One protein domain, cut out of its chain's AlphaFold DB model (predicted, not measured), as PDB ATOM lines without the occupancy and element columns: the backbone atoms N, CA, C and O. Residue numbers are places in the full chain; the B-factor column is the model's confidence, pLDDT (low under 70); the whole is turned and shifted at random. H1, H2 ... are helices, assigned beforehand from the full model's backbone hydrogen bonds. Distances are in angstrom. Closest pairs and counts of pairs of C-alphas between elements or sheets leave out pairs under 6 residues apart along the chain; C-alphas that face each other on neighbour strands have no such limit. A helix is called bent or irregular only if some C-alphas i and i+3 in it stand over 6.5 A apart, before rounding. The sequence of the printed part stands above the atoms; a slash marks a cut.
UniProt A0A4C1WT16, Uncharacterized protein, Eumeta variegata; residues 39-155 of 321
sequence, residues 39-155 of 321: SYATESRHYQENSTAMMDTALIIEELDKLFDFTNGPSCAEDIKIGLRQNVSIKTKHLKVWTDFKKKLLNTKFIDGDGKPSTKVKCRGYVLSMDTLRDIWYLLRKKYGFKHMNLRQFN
ATOM      1  N   SER A  39      54.550  61.683 121.600       44.47
ATOM      2  CA  SER A  39      53.415  60.861 122.061       44.47
ATOM      3  C   SER A  39      53.187  60.973 123.576       44.47
ATOM      4  O   SER A  39      52.091  61.316 124.015       44.47
ATOM      5  N   TYR A  40      54.248  60.826 124.371       46.97
ATOM      6  CA  TYR A  40      54.208  60.985 125.829       46.97
ATOM      7  C   TYR A  40      53.957  62.430 126.275       46.97
ATOM      8  O   TYR A  40      53.282  62.660 127.281       46.97
ATOM      9  N   ALA A  41      54.476  63.418 125.537       48.16
ATOM     10  CA  ALA A  41      54.186  64.825 125.799       48.16
ATOM     11  C   ALA A  41      52.711  65.160 125.524       48.16
ATOM     12  O   ALA A  41      52.119  65.966 126.242       48.16
ATOM     13  N   THR A  42      52.109  64.523 124.517       52.34
ATOM     14  CA  THR A  42      50.695  64.703 124.161       52.34
ATOM     15  C   THR A  42      49.780  64.019 125.173       52.34
ATOM     16  O   THR A  42      48.836  64.649 125.644       52.34
ATOM     17  N   GLU A  43      50.094  62.793 125.603       53.47
ATOM     18  CA  GLU A  43      49.361  62.122 126.686       53.47
ATOM     19  C   GLU A  43      49.467  62.893 128.004       53.47
ATOM     20  O   GLU A  43      48.450  63.147 128.641       53.47
ATOM     21  N   SER A  44      50.663  63.343 128.394       56.22
ATOM     22  CA  SER A  44      50.858  64.091 129.647       56.22
ATOM     23  C   SER A  44      50.109  65.427 129.655       56.22
ATOM     24  O   SER A  44      49.517  65.789 130.672       56.22
ATOM     25  N   ARG A  45      50.072  66.136 128.516       52.44
ATOM     26  CA  ARG A  45      49.252  67.347 128.350       52.44
ATOM     27  C   ARG A  45      47.764  67.036 128.412       52.44
ATOM     28  O   ARG A  45      47.053  67.726 129.124       52.44
ATOM     29  N   HIS A  46      47.311  65.968 127.760       56.56
ATOM     30  CA  HIS A  46      45.914  65.539 127.806       56.56
ATOM     31  C   HIS A  46      45.480  65.128 129.226       56.56
ATOM     32  O   HIS A  46      44.380  65.461 129.661       56.56
ATOM     33  N   TYR A  47      46.344  64.464 130.001       59.94
ATOM     34  CA  TYR A  47      46.088  64.171 131.417       59.94
ATOM     35  C   TYR A  47      46.060  65.441 132.281       59.94
ATOM     36  O   TYR A  47      45.196  65.560 133.150       59.94
ATOM     37  N   GLN A  48      46.953  66.408 132.041       59.53
ATOM     38  CA  GLN A  48      46.948  67.691 132.754       59.53
ATOM     39  C   GLN A  48      45.732  68.559 132.409       59.53
ATOM     40  O   GLN A  48      45.105  69.088 133.321       59.53
ATOM     41  N   GLU A  49      45.363  68.672 131.132       62.88
ATOM     42  CA  GLU A  49      44.194  69.434 130.667       62.88
ATOM     43  C   GLU A  49      42.875  68.815 131.150       62.88
ATOM     44  O   GLU A  49      41.967  69.528 131.577       62.88
ATOM     45  N   ASN A  50      42.777  67.481 131.177       65.94
ATOM     46  CA  ASN A  50      41.628  66.815 131.791       65.94
ATOM     47  C   ASN A  50      41.604  67.017 133.310       65.94
ATOM     48  O   ASN A  50      40.537  67.223 133.885       65.94
ATOM     49  N   SER A  51      42.767  67.020 133.969       74.19
ATOM     50  CA  SER A  51      42.860  67.283 135.407       74.19
ATOM     51  C   SER A  51      42.416  68.706 135.766       74.19
ATOM     52  O   SER A  51      41.692  68.875 136.749       74.19
ATOM     53  N   THR A  52      42.767  69.720 134.970       83.56
ATOM     54  CA  THR A  52      42.319  71.103 135.202       83.56
ATOM     55  C   THR A  52      40.826  71.270 134.934       83.56
ATOM     56  O   THR A  52      40.125  71.814 135.782       83.56
ATOM     57  N   ALA A  53      40.305  70.720 133.832       82.69
ATOM     58  CA  ALA A  53      38.876  70.775 133.520       82.69
ATOM     59  C   ALA A  53      38.007  70.083 134.590       82.69
ATOM     60  O   ALA A  53      36.931  70.578 134.947       82.69
ATOM     61  N   MET A  54      38.476  68.959 135.142       85.31
ATOM     62  CA  MET A  54      37.817  68.277 136.260       85.31
ATOM     63  C   MET A  54      37.792  69.144 137.523       85.31
ATOM     64  O   MET A  54      36.753  69.231 138.178       85.31
ATOM     65  N   MET A  55      38.908  69.804 137.848       90.06
ATOM     66  CA  MET A  55      38.986  70.700 139.005       90.06
ATOM     67  C   MET A  55      38.079  71.920 138.845       90.06
ATOM     68  O   MET A  55      37.330  72.244 139.765       90.06
ATOM     69  N   ASP A  56      38.070  72.549 137.671       87.50
ATOM     70  CA  ASP A  56      37.189  73.683 137.381       87.50
ATOM     71  C   ASP A  56      35.711  73.283 137.491       87.50
ATOM     72  O   ASP A  56      34.901  74.001 138.082       87.50
ATOM     73  N   THR A  57      35.364  72.094 136.992       88.94
ATOM     74  CA  THR A  57      34.010  71.539 137.118       88.94
ATOM     75  C   THR A  57      33.638  71.315 138.582       88.94
ATOM     76  O   THR A  57      32.551  71.711 139.003       88.94
ATOM     77  N   ALA A  58      34.534  70.726 139.378       90.69
ATOM     78  CA  ALA A  58      34.304  70.496 140.801       90.69
ATOM     79  C   ALA A  58      34.082  71.811 141.566       90.69
ATOM     80  O   ALA A  58      33.147  71.902 142.360       90.69
ATOM     81  N   LEU A  59      34.878  72.846 141.275       90.12
ATOM     82  CA  LEU A  59      34.736  74.173 141.879       90.12
ATOM     83  C   LEU A  59      33.389  74.818 141.538       90.12
ATOM     84  O   LEU A  59      32.723  75.358 142.421       90.12
ATOM     85  N   ILE A  60      32.961  74.743 140.275       88.44
ATOM     86  CA  ILE A  60      31.665  75.289 139.848       88.44
ATOM     87  C   ILE A  60      30.510  74.534 140.518       88.44
ATOM     88  O   ILE A  60      29.553  75.164 140.970       88.44
ATOM     89  N   ILE A  61      30.582  73.203 140.602       90.88
ATOM     90  CA  ILE A  61      29.548  72.392 141.256       90.88
ATOM     91  C   ILE A  61      29.453  72.742 142.740       90.88
ATOM     92  O   ILE A  61      28.354  72.997 143.225       90.88
ATOM     93  N   GLU A  62      30.582  72.807 143.447       89.94
ATOM     94  CA  GLU A  62      30.616  73.159 144.869       89.94
ATOM     95  C   GLU A  62      30.029  74.557 145.117       89.94
ATOM     96  O   GLU A  62      29.316  74.804 146.089       89.94
ATOM     97  N   GLU A  63      30.306  75.496 144.218       89.00
ATOM     98  CA  GLU A  63      29.733  76.831 144.262       89.00
ATOM     99  C   GLU A  63      28.213  76.826 144.081       89.00
ATOM    100  O   GLU A  63      27.497  77.447 144.870       89.00
ATOM    101  N   LEU A  64      27.705  76.127 143.069       88.56
ATOM    102  CA  LEU A  64      26.265  76.030 142.836       88.56
ATOM    103  C   LEU A  64      25.547  75.314 143.984       88.56
ATOM    104  O   LEU A  64      24.453  75.735 144.360       88.56
ATOM    105  N   ASP A  65      26.171  74.294 144.571       89.25
ATOM    106  CA  ASP A  65      25.650  73.572 145.733       89.25
ATOM    107  C   ASP A  65      25.546  74.496 146.957       89.25
ATOM    108  O   ASP A  65      24.478  74.633 147.556       89.25
ATOM    109  N   LYS A  66      26.598  75.281 147.230       88.94
ATOM    110  CA  LYS A  66      26.555  76.334 148.257       88.94
ATOM    111  C   LYS A  66      25.447  77.343 147.969       88.94
ATOM    112  O   LYS A  66      24.686  77.688 148.870       88.94
ATOM    113  N   LEU A  67      25.332  77.841 146.737       89.75
ATOM    114  CA  LEU A  67      24.266  78.782 146.384       89.75
ATOM    115  C   LEU A  67      22.882  78.175 146.647       89.75
ATOM    116  O   LEU A  67      22.016  78.869 147.181       89.75
ATOM    117  N   PHE A  68      22.683  76.899 146.312       89.31
ATOM    118  CA  PHE A  68      21.439  76.186 146.576       89.31
ATOM    119  C   PHE A  68      21.129  76.143 148.075       89.31
ATOM    120  O   PHE A  68      20.036  76.531 148.479       89.31
ATOM    121  N   ASP A  69      22.092  75.790 148.923       88.00
ATOM    122  CA  ASP A  69      21.893  75.761 150.377       88.00
ATOM    123  C   ASP A  69      21.668  77.152 150.993       88.00
ATOM    124  O   ASP A  69      20.953  77.292 151.984       88.00
ATOM    125  N   PHE A  70      22.221  78.210 150.391       90.75
ATOM    126  CA  PHE A  70      21.962  79.597 150.794       90.75
ATOM    127  C   PHE A  70      20.696  80.195 150.158       90.75
ATOM    128  O   PHE A  70      20.348  81.334 150.463       90.75
ATOM    129  N   THR A  71      20.001  79.477 149.278       90.69
ATOM    130  CA  THR A  71      18.714  79.901 148.691       90.69
ATOM    131  C   THR A  71      17.563  78.969 149.058       90.69
ATOM    132  O   THR A  71      16.404  79.328 148.867       90.69
ATOM    133  N   ASN A  72      17.861  77.824 149.673       88.00
ATOM    134  CA  ASN A  72      16.906  76.833 150.137       88.00
ATOM    135  C   ASN A  72      17.110  76.584 151.637       88.00
ATOM    136  O   ASN A  72      18.204  76.270 152.093       88.00
ATOM    137  N   GLY A  73      16.053  76.755 152.424       85.69
ATOM    138  CA  GLY A  73      16.147  76.680 153.879       85.69
ATOM    139  C   GLY A  73      16.196  75.241 154.400       85.69
ATOM    140  O   GLY A  73      16.010  74.287 153.637       85.69
ATOM    141  N   PRO A  74      16.416  75.062 155.712       86.94
ATOM    142  CA  PRO A  74      16.372  73.748 156.340       86.94
ATOM    143  C   PRO A  74      14.966  73.141 156.247       86.94
ATOM    144  O   PRO A  74      13.956  73.836 156.411       86.94
ATOM    145  N   SER A  75      14.910  71.831 156.001       77.75
ATOM    146  CA  SER A  75      13.672  71.044 155.983       77.75
ATOM    147  C   SER A  75      13.296  70.504 157.362       77.75
ATOM    148  O   SER A  75      12.115  70.342 157.654       77.75
ATOM    149  N   CYS A  76      14.287  70.291 158.226       75.94
ATOM    150  CA  CYS A  76      14.115  69.850 159.607       75.94
ATOM    151  C   CYS A  76      15.181  70.470 160.525       75.94
ATOM    152  O   CYS A  76      16.097  71.166 160.080       75.94
ATOM    153  N   ALA A  77      15.063  70.235 161.834       75.19
ATOM    154  CA  ALA A  77      16.036  70.728 162.810       75.19
ATOM    155  C   ALA A  77      17.414  70.065 162.639       75.19
ATOM    156  O   ALA A  77      18.438  70.671 162.951       75.19
ATOM    157  N   GLU A  78      17.452  68.836 162.132       76.31
ATOM    158  CA  GLU A  78      18.672  68.069 161.887       76.31
ATOM    159  C   GLU A  78      19.527  68.702 160.781       76.31
ATOM    160  O   GLU A  78      20.741  68.794 160.954       76.31
ATOM    161  N   ASP A  79      18.912  69.255 159.726       76.31
ATOM    162  CA  ASP A  79      19.621  70.002 158.672       76.31
ATOM    163  C   ASP A  79      20.421  71.179 159.249       76.31
ATOM    164  O   ASP A  79      21.541  71.461 158.815       76.31
ATOM    165  N   ILE A  80      19.853  71.839 160.266       75.06
ATOM    166  CA  ILE A  80      20.491  72.952 160.976       75.06
ATOM    167  C   ILE A  80      21.644  72.439 161.843       75.06
ATOM    168  O   ILE A  80      22.707  73.057 161.874       75.06
ATOM    169  N   LYS A  81      21.458  71.310 162.541       68.38
ATOM    170  CA  LYS A  81      22.472  70.719 163.437       68.38
ATOM    171  C   LYS A  81      23.713  70.247 162.680       68.38
ATOM    172  O   LYS A  81      24.820  70.432 163.169       68.38
ATOM    173  N   ILE A  82      23.524  69.655 161.502       71.19
ATOM    174  CA  ILE A  82      24.614  69.148 160.652       71.19
ATOM    175  C   ILE A  82      25.289  70.302 159.884       71.19
ATOM    176  O   ILE A  82      26.372  70.141 159.332       71.19
ATOM    177  N   GLY A  83      24.686  71.497 159.887       69.31
ATOM    178  CA  GLY A  83      25.234  72.684 159.236       69.31
ATOM    179  C   GLY A  83      25.087  72.678 157.714       69.31
ATOM    180  O   GLY A  83      25.721  73.498 157.056       69.31
ATOM    181  N   LEU A  84      24.248  71.787 157.171       70.69
ATOM    182  CA  LEU A  84      23.941  71.702 155.741       70.69
ATOM    183  C   LEU A  84      23.151  72.935 155.288       70.69
ATOM    184  O   LEU A  84      23.529  73.612 154.341       70.69
ATOM    185  N   ARG A  85      22.066  73.268 156.003       83.81
ATOM    186  CA  ARG A  85      21.198  74.415 155.690       83.81
ATOM    187  C   ARG A  85      20.794  75.159 156.946       83.81
ATOM    188  O   ARG A  85      20.570  74.567 157.997       83.81
ATOM    189  N   GLN A  86      20.656  76.476 156.840       88.25
ATOM    190  CA  GLN A  86      20.333  77.340 157.976       88.25
ATOM    191  C   GLN A  86      19.306  78.401 157.596       88.25
ATOM    192  O   GLN A  86      19.243  78.854 156.460       88.25
ATOM    193  N   ASN A  87      18.510  78.829 158.574       92.00
ATOM    194  CA  ASN A  87      17.609  79.962 158.389       92.00
ATOM    195  C   ASN A  87      18.400  81.263 158.233       92.00
ATOM    196  O   ASN A  87      19.438  81.455 158.871       92.00
ATOM    197  N   VAL A  88      17.868  82.202 157.454       94.31
ATOM    198  CA  VAL A  88      18.439  83.545 157.354       94.31
ATOM    199  C   VAL A  88      18.273  84.244 158.692       94.31
ATOM    200  O   VAL A  88      17.183  84.288 159.253       94.31
ATOM    201  N   SER A  89      19.366  84.797 159.205       93.62
ATOM    202  CA  SER A  89      19.381  85.662 160.380       93.62
ATOM    203  C   SER A  89      20.514  86.676 160.277       93.62
ATOM    204  O   SER A  89      21.409  86.545 159.438       93.62
ATOM    205  N   ILE A  90      20.532  87.644 161.192       91.19
ATOM    206  CA  ILE A  90      21.608  88.645 161.308       91.19
ATOM    207  C   ILE A  90      22.986  87.983 161.476       91.19
ATOM    208  O   ILE A  90      23.991  88.533 161.037       91.19
ATOM    209  N   LYS A  91      23.036  86.804 162.107       90.56
ATOM    210  CA  LYS A  91      24.280  86.076 162.398       90.56
ATOM    211  C   LYS A  91      24.779  85.250 161.211       90.56
ATOM    212  O   LYS A  91      25.934  84.841 161.189       90.56
ATOM    213  N   THR A  92      23.903  84.960 160.252       91.06
ATOM    214  CA  THR A  92      24.228  84.079 159.123       91.06
ATOM    215  C   THR A  92      24.899  84.828 157.974       91.06
ATOM    216  O   THR A  92      24.756  86.038 157.823       91.06
ATOM    217  N   LYS A  93      25.599  84.086 157.111       93.00
ATOM    218  CA  LYS A  93      26.372  84.645 155.989       93.00
ATOM    219  C   LYS A  93      25.552  84.890 154.711       93.00
ATOM    220  O   LYS A  93      26.126  85.375 153.741       93.00
ATOM    221  N   HIS A  94      24.245  84.606 154.708       94.12
ATOM    222  CA  HIS A  94      23.372  84.670 153.522       94.12
ATOM    223  C   HIS A  94      23.536  85.957 152.706       94.12
ATOM    224  O   HIS A  94      23.834  85.897 151.520       94.12
ATOM    225  N   LEU A  95      23.443  87.124 153.353       93.25
ATOM    226  CA  LEU A  95      23.535  88.421 152.671       93.25
ATOM    227  C   LEU A  95      24.861  88.618 151.927       93.25
ATOM    228  O   LEU A  95      24.884  89.174 150.827       93.25
ATOM    229  N   LYS A  96      25.960  88.151 152.527       93.69
ATOM    230  CA  LYS A  96      27.282  88.201 151.905       93.69
ATOM    231  C   LYS A  96      27.336  87.247 150.713       93.69
ATOM    232  O   LYS A  96      27.692  87.679 149.623       93.69
ATOM    233  N   VAL A  97      26.916  85.995 150.909       92.62
ATOM    234  CA  VAL A  97      26.913  84.963 149.859       92.62
ATOM    235  C   VAL A  97      26.100  85.416 148.650       92.62
ATOM    236  O   VAL A  97      26.617  85.379 147.541       92.62
ATOM    237  N   TRP A  98      24.881  85.923 148.849       94.00
ATOM    238  CA  TRP A  98      24.038  86.427 147.760       94.00
ATOM    239  C   TRP A  98      24.682  87.590 147.007       94.00
ATOM    240  O   TRP A  98      24.632  87.648 145.780       94.00
ATOM    241  N   THR A  99      25.324  88.511 147.727       93.88
ATOM    242  CA  THR A  99      26.010  89.652 147.110       93.88
ATOM    243  C   THR A  99      27.206  89.199 146.273       93.88
ATOM    244  O   THR A  99      27.393  89.682 145.154       93.88
ATOM    245  N   ASP A 100      28.004  88.270 146.797       93.25
ATOM    246  CA  ASP A 100      29.197  87.753 146.126       93.25
ATOM    247  C   ASP A 100      28.810  86.907 144.898       93.25
ATOM    248  O   ASP A 100      29.334  87.134 143.804       93.25
ATOM    249  N   PHE A 101      27.810  86.026 145.026       92.56
ATOM    250  CA  PHE A 101      27.289  85.231 143.908       92.56
ATOM    251  C   PHE A 101      26.660  86.079 142.817       92.56
ATOM    252  O   PHE A 101      26.908  85.840 141.637       92.56
ATOM    253  N   LYS A 102      25.876  87.096 143.187       92.25
ATOM    254  CA  LYS A 102      25.295  88.033 142.223       92.25
ATOM    255  C   LYS A 102      26.383  88.686 141.374       92.25
ATOM    256  O   LYS A 102      26.260  88.722 140.153       92.25
ATOM    257  N   LYS A 103      27.457  89.176 142.001       92.75
ATOM    258  CA  LYS A 103      28.593  89.771 141.279       92.75
ATOM    259  C   LYS A 103      29.253  88.756 140.353       92.75
ATOM    260  O   LYS A 103      29.561  89.103 139.218       92.75
ATOM    261  N   LYS A 104      29.449  87.519 140.818       90.94
ATOM    262  CA  LYS A 104      30.041  86.456 140.004       90.94
ATOM    263  C   LYS A 104      29.180  86.158 138.775       90.94
ATOM    264  O   LYS A 104      29.673  86.307 137.666       90.94
ATOM    265  N   LEU A 105      27.889  85.879 138.963       88.50
ATOM    266  CA  LEU A 105      26.947  85.572 137.879       88.50
ATOM    267  C   LEU A 105      26.840  86.686 136.833       88.50
ATOM    268  O   LEU A 105      26.748  86.388 135.647       88.50
ATOM    269  N   LEU A 106      26.862  87.957 137.249       86.69
ATOM    270  CA  LEU A 106      26.821  89.092 136.319       86.69
ATOM    271  C   LEU A 106      28.096  89.220 135.471       86.69
ATOM    272  O   LEU A 106      28.039  89.758 134.368       86.69
ATOM    273  N   ASN A 107      29.226  88.724 135.975       87.38
ATOM    274  CA  ASN A 107      30.513  88.746 135.282       87.38
ATOM    275  C   ASN A 107      30.814  87.437 134.530       87.38
ATOM    276  O   ASN A 107      31.758  87.387 133.741       87.38
ATOM    277  N   THR A 108      30.028  86.380 134.747       85.75
ATOM    278  CA  THR A 108      30.181  85.095 134.063       85.75
ATOM    279  C   THR A 108      29.548  85.141 132.676       85.75
ATOM    280  O   THR A 108      28.384  85.506 132.510       85.75
ATOM    281  N   LYS A 109      30.309  84.720 131.663       83.38
ATOM    282  CA  LYS A 109      29.804  84.501 130.306       83.38
ATOM    283  C   LYS A 109      29.630  83.008 130.078       83.38
ATOM    284  O   LYS A 109      30.566  82.242 130.280       83.38
ATOM    285  N   PHE A 110      28.444  82.618 129.635       85.31
ATOM    286  CA  PHE A 110      28.172  81.250 129.214       85.31
ATOM    287  C   PHE A 110      28.470  81.134 127.730       85.31
ATOM    288  O   PHE A 110      28.079  82.008 126.956       85.31
ATOM    289  N   ILE A 111      29.162  80.071 127.350       86.31
ATOM    290  CA  ILE A 111      29.591  79.812 125.980       86.31
ATOM    291  C   ILE A 111      28.892  78.527 125.513       86.31
ATOM    292  O   ILE A 111      28.648  77.632 126.322       86.31
ATOM    293  N   ASP A 112      28.468  78.468 124.254       83.69
ATOM    294  CA  ASP A 112      27.939  77.256 123.630       83.69
ATOM    295  C   ASP A 112      29.059  76.347 123.088       83.69
ATOM    296  O   ASP A 112      30.244  76.662 123.189       83.69
ATOM    297  N   GLY A 113      28.684  75.195 122.519       79.75
ATOM    298  CA  GLY A 113      29.648  74.266 121.917       79.75
ATOM    299  C   GLY A 113      30.417  74.852 120.725       79.75
ATOM    300  O   GLY A 113      31.480  74.342 120.389       79.75
ATOM    301  N   ASP A 114      29.923  75.947 120.136       81.38
ATOM    302  CA  ASP A 114      30.528  76.638 118.994       81.38
ATOM    303  C   ASP A 114      31.424  77.817 119.429       81.38
ATOM    304  O   ASP A 114      31.895  78.590 118.591       81.38
ATOM    305  N   GLY A 115      31.645  78.005 120.736       80.38
ATOM    306  CA  GLY A 115      32.470  79.094 121.263       80.38
ATOM    307  C   GLY A 115      31.769  80.460 121.312       80.38
ATOM    308  O   GLY A 115      32.408  81.470 121.622       80.38
ATOM    309  N   LYS A 116      30.464  80.534 121.028       83.62
ATOM    310  CA  LYS A 116      29.681  81.777 121.024       83.62
ATOM    311  C   LYS A 116      28.966  81.986 122.361       83.62
ATOM    312  O   LYS A 116      28.685  81.024 123.072       83.62
ATOM    313  N   PRO A 117      28.626  83.237 122.729       82.44
ATOM    314  CA  PRO A 117      27.813  83.494 123.910       82.44
ATOM    315  C   PRO A 117      26.486  82.728 123.850       82.44
ATOM    316  O   PRO A 117      25.680  82.918 122.937       82.44
ATOM    317  N   SER A 118      26.247  81.883 124.847       80.50
ATOM    318  CA  SER A 118      25.033  81.084 124.949       80.50
ATOM    319  C   SER A 118      23.832  81.976 125.246       80.50
ATOM    320  O   SER A 118      23.796  82.701 126.239       80.50
ATOM    321  N   THR A 119      22.803  81.878 124.408       75.25
ATOM    322  CA  THR A 119      21.493  82.515 124.628       75.25
ATOM    323  C   THR A 119      20.531  81.626 125.421       75.25
ATOM    324  O   THR A 119      19.471  82.085 125.853       75.25
ATOM    325  N   LYS A 120      20.894  80.350 125.620       75.88
ATOM    326  CA  LYS A 120      20.068  79.338 126.296       75.88
ATOM    327  C   LYS A 120      20.124  79.477 127.815       75.88
ATOM    328  O   LYS A 120      19.119  79.262 128.485       75.88
ATOM    329  N   VAL A 121      21.286  79.844 128.357       72.38
ATOM    330  CA  VAL A 121      21.477  79.979 129.805       72.38
ATOM    331  C   VAL A 121      21.073  81.381 130.245       72.38
ATOM    332  O   VAL A 121      21.673  82.375 129.844       72.38
ATOM    333  N   LYS A 122      20.046  81.468 131.095       75.31
ATOM    334  CA  LYS A 122      19.561  82.731 131.662       75.31
ATOM    335  C   LYS A 122      19.771  82.736 133.173       75.31
ATOM    336  O   LYS A 122      18.991  82.152 133.914       75.31
ATOM    337  N   CYS A 123      20.776  83.469 133.649       81.25
ATOM    338  CA  CYS A 123      21.038  83.627 135.090       81.25
ATOM    339  C   CYS A 123      20.228  84.749 135.753       81.25
ATOM    340  O   CYS A 123      20.341  84.971 136.957       81.25
ATOM    341  N   ARG A 124      19.393  85.457 134.982       84.06
ATOM    342  CA  ARG A 124      18.573  86.565 135.490       84.06
ATOM    343  C   ARG A 124      17.639  86.130 136.622       84.06
ATOM    344  O   ARG A 124      17.456  86.911 137.546       84.06
ATOM    345  N   GLY A 125      17.104  84.906 136.562       86.69
ATOM    346  CA  GLY A 125      16.275  84.338 137.630       86.69
ATOM    347  C   GLY A 125      17.024  84.300 138.959       86.69
ATOM    348  O   GLY A 125      16.579  84.909 139.918       86.69
ATOM    349  N   TYR A 126      18.234  83.730 138.987       87.31
ATOM    350  CA  TYR A 126      19.060  83.680 140.200       87.31
ATOM    351  C   TYR A 126      19.380  85.063 140.774       87.31
ATOM    352  O   TYR A 126      19.301  85.264 141.984       87.31
ATOM    353  N   VAL A 127      19.732  86.028 139.916       90.12
ATOM    354  CA  VAL A 127      19.995  87.409 140.354       90.12
ATOM    355  C   VAL A 127      18.748  88.025 140.985       90.12
ATOM    356  O   VAL A 127      18.847  88.618 142.057       90.12
ATOM    357  N   LEU A 128      17.590  87.848 140.342       92.12
ATOM    358  CA  LEU A 128      16.315  88.336 140.850       92.12
ATOM    359  C   LEU A 128      15.971  87.679 142.188       92.12
ATOM    360  O   LEU A 128      15.710  88.400 143.142       92.12
ATOM    361  N   SER A 129      16.040  86.348 142.289       91.31
ATOM    362  CA  SER A 129      15.755  85.607 143.521       91.31
ATOM    363  C   SER A 129      16.638  86.070 144.683       91.31
ATOM    364  O   SER A 129      16.152  86.274 145.787       91.31
ATOM    365  N   MET A 130      17.935  86.297 144.458       92.94
ATOM    366  CA  MET A 130      18.830  86.793 145.511       92.94
ATOM    367  C   MET A 130      18.490  88.220 145.967       92.94
ATOM    368  O   MET A 130      18.566  88.513 147.162       92.94
ATOM    369  N   ASP A 131      18.126  89.116 145.044       92.25
ATOM    370  CA  ASP A 131      17.696  90.472 145.400       92.25
ATOM    371  C   ASP A 131      16.353  90.453 146.146       92.25
ATOM    372  O   ASP A 131      16.236  91.083 147.195       92.25
ATOM    373  N   THR A 132      15.371  89.681 145.676       94.25
ATOM    374  CA  THR A 132      14.050  89.605 146.313       94.25
ATOM    375  C   THR A 132      14.123  88.966 147.695       94.25
ATOM    376  O   THR A 132      13.559  89.513 148.637       94.25
ATOM    377  N   LEU A 133      14.873  87.873 147.870       95.00
ATOM    378  CA  LEU A 133      15.078  87.253 149.185       95.00
ATOM    379  C   LEU A 133      15.749  88.212 150.176       95.00
ATOM    380  O   LEU A 133      15.389  88.246 151.356       95.00
ATOM    381  N   ARG A 134      16.706  89.022 149.706       94.75
ATOM    382  CA  ARG A 134      17.328  90.075 150.516       94.75
ATOM    383  C   ARG A 134      16.307  91.127 150.941       94.75
ATOM    384  O   ARG A 134      16.287  91.511 152.111       94.75
ATOM    385  N   ASP A 135      15.499  91.605 150.008       95.31
ATOM    386  CA  ASP A 135      14.558  92.691 150.260       95.31
ATOM    387  C   ASP A 135      13.407  92.221 151.173       95.31
ATOM    388  O   ASP A 135      13.086  92.898 152.153       95.31
ATOM    389  N   ILE A 136      12.900  90.998 150.965       96.25
ATOM    390  CA  ILE A 136      11.950  90.320 151.863       96.25
ATOM    391  C   ILE A 136      12.542  90.184 153.267       96.25
ATOM    392  O   ILE A 136      11.884  90.533 154.248       96.25
ATOM    393  N   TRP A 137      13.794  89.732 153.396       95.81
ATOM    394  CA  TRP A 137      14.445  89.630 154.704       95.81
ATOM    395  C   TRP A 137      14.507  90.979 155.422       95.81
ATOM    396  O   TRP A 137      14.221  91.063 156.621       95.81
ATOM    397  N   TYR A 138      14.866  92.048 154.708       95.38
ATOM    398  CA  TYR A 138      14.897  93.383 155.294       95.38
ATOM    399  C   TYR A 138      13.518  93.844 155.749       95.38
ATOM    400  O   TYR A 138      13.423  94.400 156.844       95.38
ATOM    401  N   LEU A 139      12.473  93.585 154.963       96.12
ATOM    402  CA  LEU A 139      11.094  93.899 155.322       96.12
ATOM    403  C   LEU A 139      10.658  93.129 156.577       96.12
ATOM    404  O   LEU A 139      10.276  93.746 157.571       96.12
ATOM    405  N   LEU A 140      10.789  91.799 156.569       95.69
ATOM    406  CA  LEU A 140      10.420  90.924 157.688       95.69
ATOM    407  C   LEU A 140      11.145  91.306 158.977       95.69
ATOM    408  O   LEU A 140      10.544  91.373 160.049       95.69
ATOM    409  N   ARG A 141      12.438  91.620 158.881       94.69
ATOM    410  CA  ARG A 141      13.232  92.025 160.038       94.69
ATOM    411  C   ARG A 141      12.868  93.424 160.535       94.69
ATOM    412  O   ARG A 141      12.706  93.603 161.738       94.69
ATOM    413  N   LYS A 142      12.828  94.428 159.650       94.50
ATOM    414  CA  LYS A 142      12.680  95.840 160.049       94.50
ATOM    415  C   LYS A 142      11.242  96.209 160.396       94.50
ATOM    416  O   LYS A 142      11.048  96.915 161.377       94.50
ATOM    417  N   LYS A 143      10.266  95.765 159.596       95.31
ATOM    418  CA  LYS A 143       8.842  96.095 159.779       95.31
ATOM    419  C   LYS A 143       8.181  95.155 160.787       95.31
ATOM    420  O   LYS A 143       7.454  95.620 161.651       95.31
ATOM    421  N   TYR A 144       8.479  93.856 160.712       95.25
ATOM    422  CA  TYR A 144       7.758  92.832 161.480       95.25
ATOM    423  C   TYR A 144       8.576  92.183 162.612       95.25
ATOM    424  O   TYR A 144       8.068  91.321 163.324       95.25
ATOM    425  N   GLY A 145       9.842  92.571 162.808       94.81
ATOM    426  CA  GLY A 145      10.657  92.103 163.937       94.81
ATOM    427  C   GLY A 145      11.088  90.630 163.872       94.81
ATOM    428  O   GLY A 145      11.466  90.056 164.897       94.81
ATOM    429  N   PHE A 146      11.057  89.999 162.693       95.81
ATOM    430  CA  PHE A 146      11.417  88.587 162.545       95.81
ATOM    431  C   PHE A 146      12.894  88.346 162.894       95.81
ATOM    432  O   PHE A 146      13.799  89.034 162.413       95.81
ATOM    433  N   LYS A 147      13.148  87.320 163.715       95.38
ATOM    434  CA  LYS A 147      14.510  86.898 164.098       95.38
ATOM    435  C   LYS A 147      15.162  85.998 163.051       95.38
ATOM    436  O   LYS A 147      16.385  86.018 162.903       95.38
ATOM    437  N   HIS A 148      14.345  85.217 162.349       94.00
ATOM    438  CA  HIS A 148      14.780  84.229 161.373       94.00
ATOM    439  C   HIS A 148      13.803  84.184 160.195       94.00
ATOM    440  O   HIS A 148      12.614  84.434 160.380       94.00
ATOM    441  N   MET A 149      14.293  83.821 159.013       94.06
ATOM    442  CA  MET A 149      13.478  83.565 157.823       94.06
ATOM    443  C   MET A 149      13.886  82.222 157.213       94.06
ATOM    444  O   MET A 149      15.058  82.015 156.890       94.06
ATOM    445  N   ASN A 150      12.926  81.302 157.084       92.12
ATOM    446  CA  ASN A 150      13.153  80.007 156.450       92.12
ATOM    447  C   ASN A 150      12.890  80.119 154.943       92.12
ATOM    448  O   ASN A 150      11.752  80.283 154.516       92.12
ATOM    449  N   LEU A 151      13.952  80.003 154.147       92.06
ATOM    450  CA  LEU A 151      13.899  80.139 152.689       92.06
ATOM    451  C   LEU A 151      13.083  79.038 152.003       92.06
ATOM    452  O   LEU A 151      12.559  79.255 150.916       92.06
ATOM    453  N   ARG A 152      12.905  77.884 152.654       87.94
ATOM    454  CA  ARG A 152      12.087  76.781 152.136       87.94
ATOM    455  C   ARG A 152      10.606  77.151 152.014       87.94
ATOM    456  O   ARG A 152       9.896  76.527 151.246       87.94
ATOM    457  N   GLN A 153      10.149  78.175 152.736       87.75
ATOM    458  CA  GLN A 153       8.772  78.677 152.640       87.75
ATOM    459  C   GLN A 153       8.516  79.507 151.371       87.75
ATOM    460  O   GLN A 153       7.372  79.819 151.067       87.75
ATOM    461  N   PHE A 154       9.570  79.889 150.643       90.06
ATOM    462  CA  PHE A 154       9.479  80.731 149.445       90.06
ATOM    463  C   PHE A 154       9.644  79.939 148.146       90.06
ATOM    464  O   PHE A 154       9.614  80.525 147.065       90.06
ATOM    465  N   ASN A 155       9.851  78.626 148.239       86.88
ATOM    466  CA  ASN A 155       9.916  77.753 147.078       86.88
ATOM    467  C   ASN A 155       8.542  77.119 146.800       86.88
ATOM    468  O   ASN A 155       7.624  77.183 147.616       86.88
TER     469      ASN A 155
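What this domain is: This is residues 39 to 155 of the 321 residues of an uncharacterized protein of Eumeta variegata (UniProt A0A4C1WT16). Residues 39 to 62 of the long helix H1 stand free and stick out like an arm from a body built on a helical hairpin of H3 and H4. A long loop, residues 108 to 123, joins the two helices at one end of this hairpin, while the short helices H2 and H5 lie in the loops near the end of H1 at Asp 69. The printed part has 117 residues with five named helices, H1 to H5 in order along the chain, and no named strand; the class is all helix. The whole is loose, with a radius of gyration of the C-alphas of 18.8 A, and only just elongated, spanning 67 by 34 by 20 A.

Where its parts are: H1, residues 39 to 69, is the longest helix; it runs 44.9 A from C-alpha 39 at (53.415, 60.861, 122.061) to C-alpha 69 at (21.893, 75.761, 150.377). H3, residues 94 to 107, is 20.0 A long, and H4, residues 124 to 142, is 26.9 A long, ending with C-alpha 142 at (12.680, 95.840, 160.049). H2 holds residues 77 to 81 and spans 6.5 A; H5 holds residues 151 to 154 and spans 5.5 A. No helix is bent or irregular.

How they stand to each other: H1 and H3 only just touch, with 3 pairs of C-alphas within 8 A. H1 touches H3 with residue 67 alone, and H3 touches H1 with residues 97 to 101 alone; the closest C-alphas are those of Leu 67 and Phe 101, 7.5 A apart. Their lines stand at a steep tilt of 45 degrees, opposite ways. H3 and H4 touch and form a helical hairpin, at a shallow tilt of 25 degrees, opposite ways. Their closest C-alphas are those of Lys 102 and Val 127, 5.7 A apart, and H4 touches H3 with residues 126 to 134 alone. H1 and H4 are apart. H2 touches no helix, and neither does H5; H4 and H5 are only just apart, their closest C-alphas being 8.0 A from each other. In H1, H2, H3 and H4 every O i to N i+4 pair is within hydrogen-bond range; H5 is too short for such a pair, and its one O i to N i+3 pair is within range.

The domain as a whole: The two C-alphas farthest apart are those of Ser 39 and Tyr 144, at 68.3 A. Without the free stretch, the body has 93 residues and spans 50 by 30 by 20 A. The printed part has no cut. The links from H2 to H3, 12 residues, and from H3 to H4, 16 residues, are long; those from H1 to H2 and from H4 to H5 are short. The mean pLDDT of the printed part is 84.3, and it is under 70 at residues 39 to 50, 81 and 83.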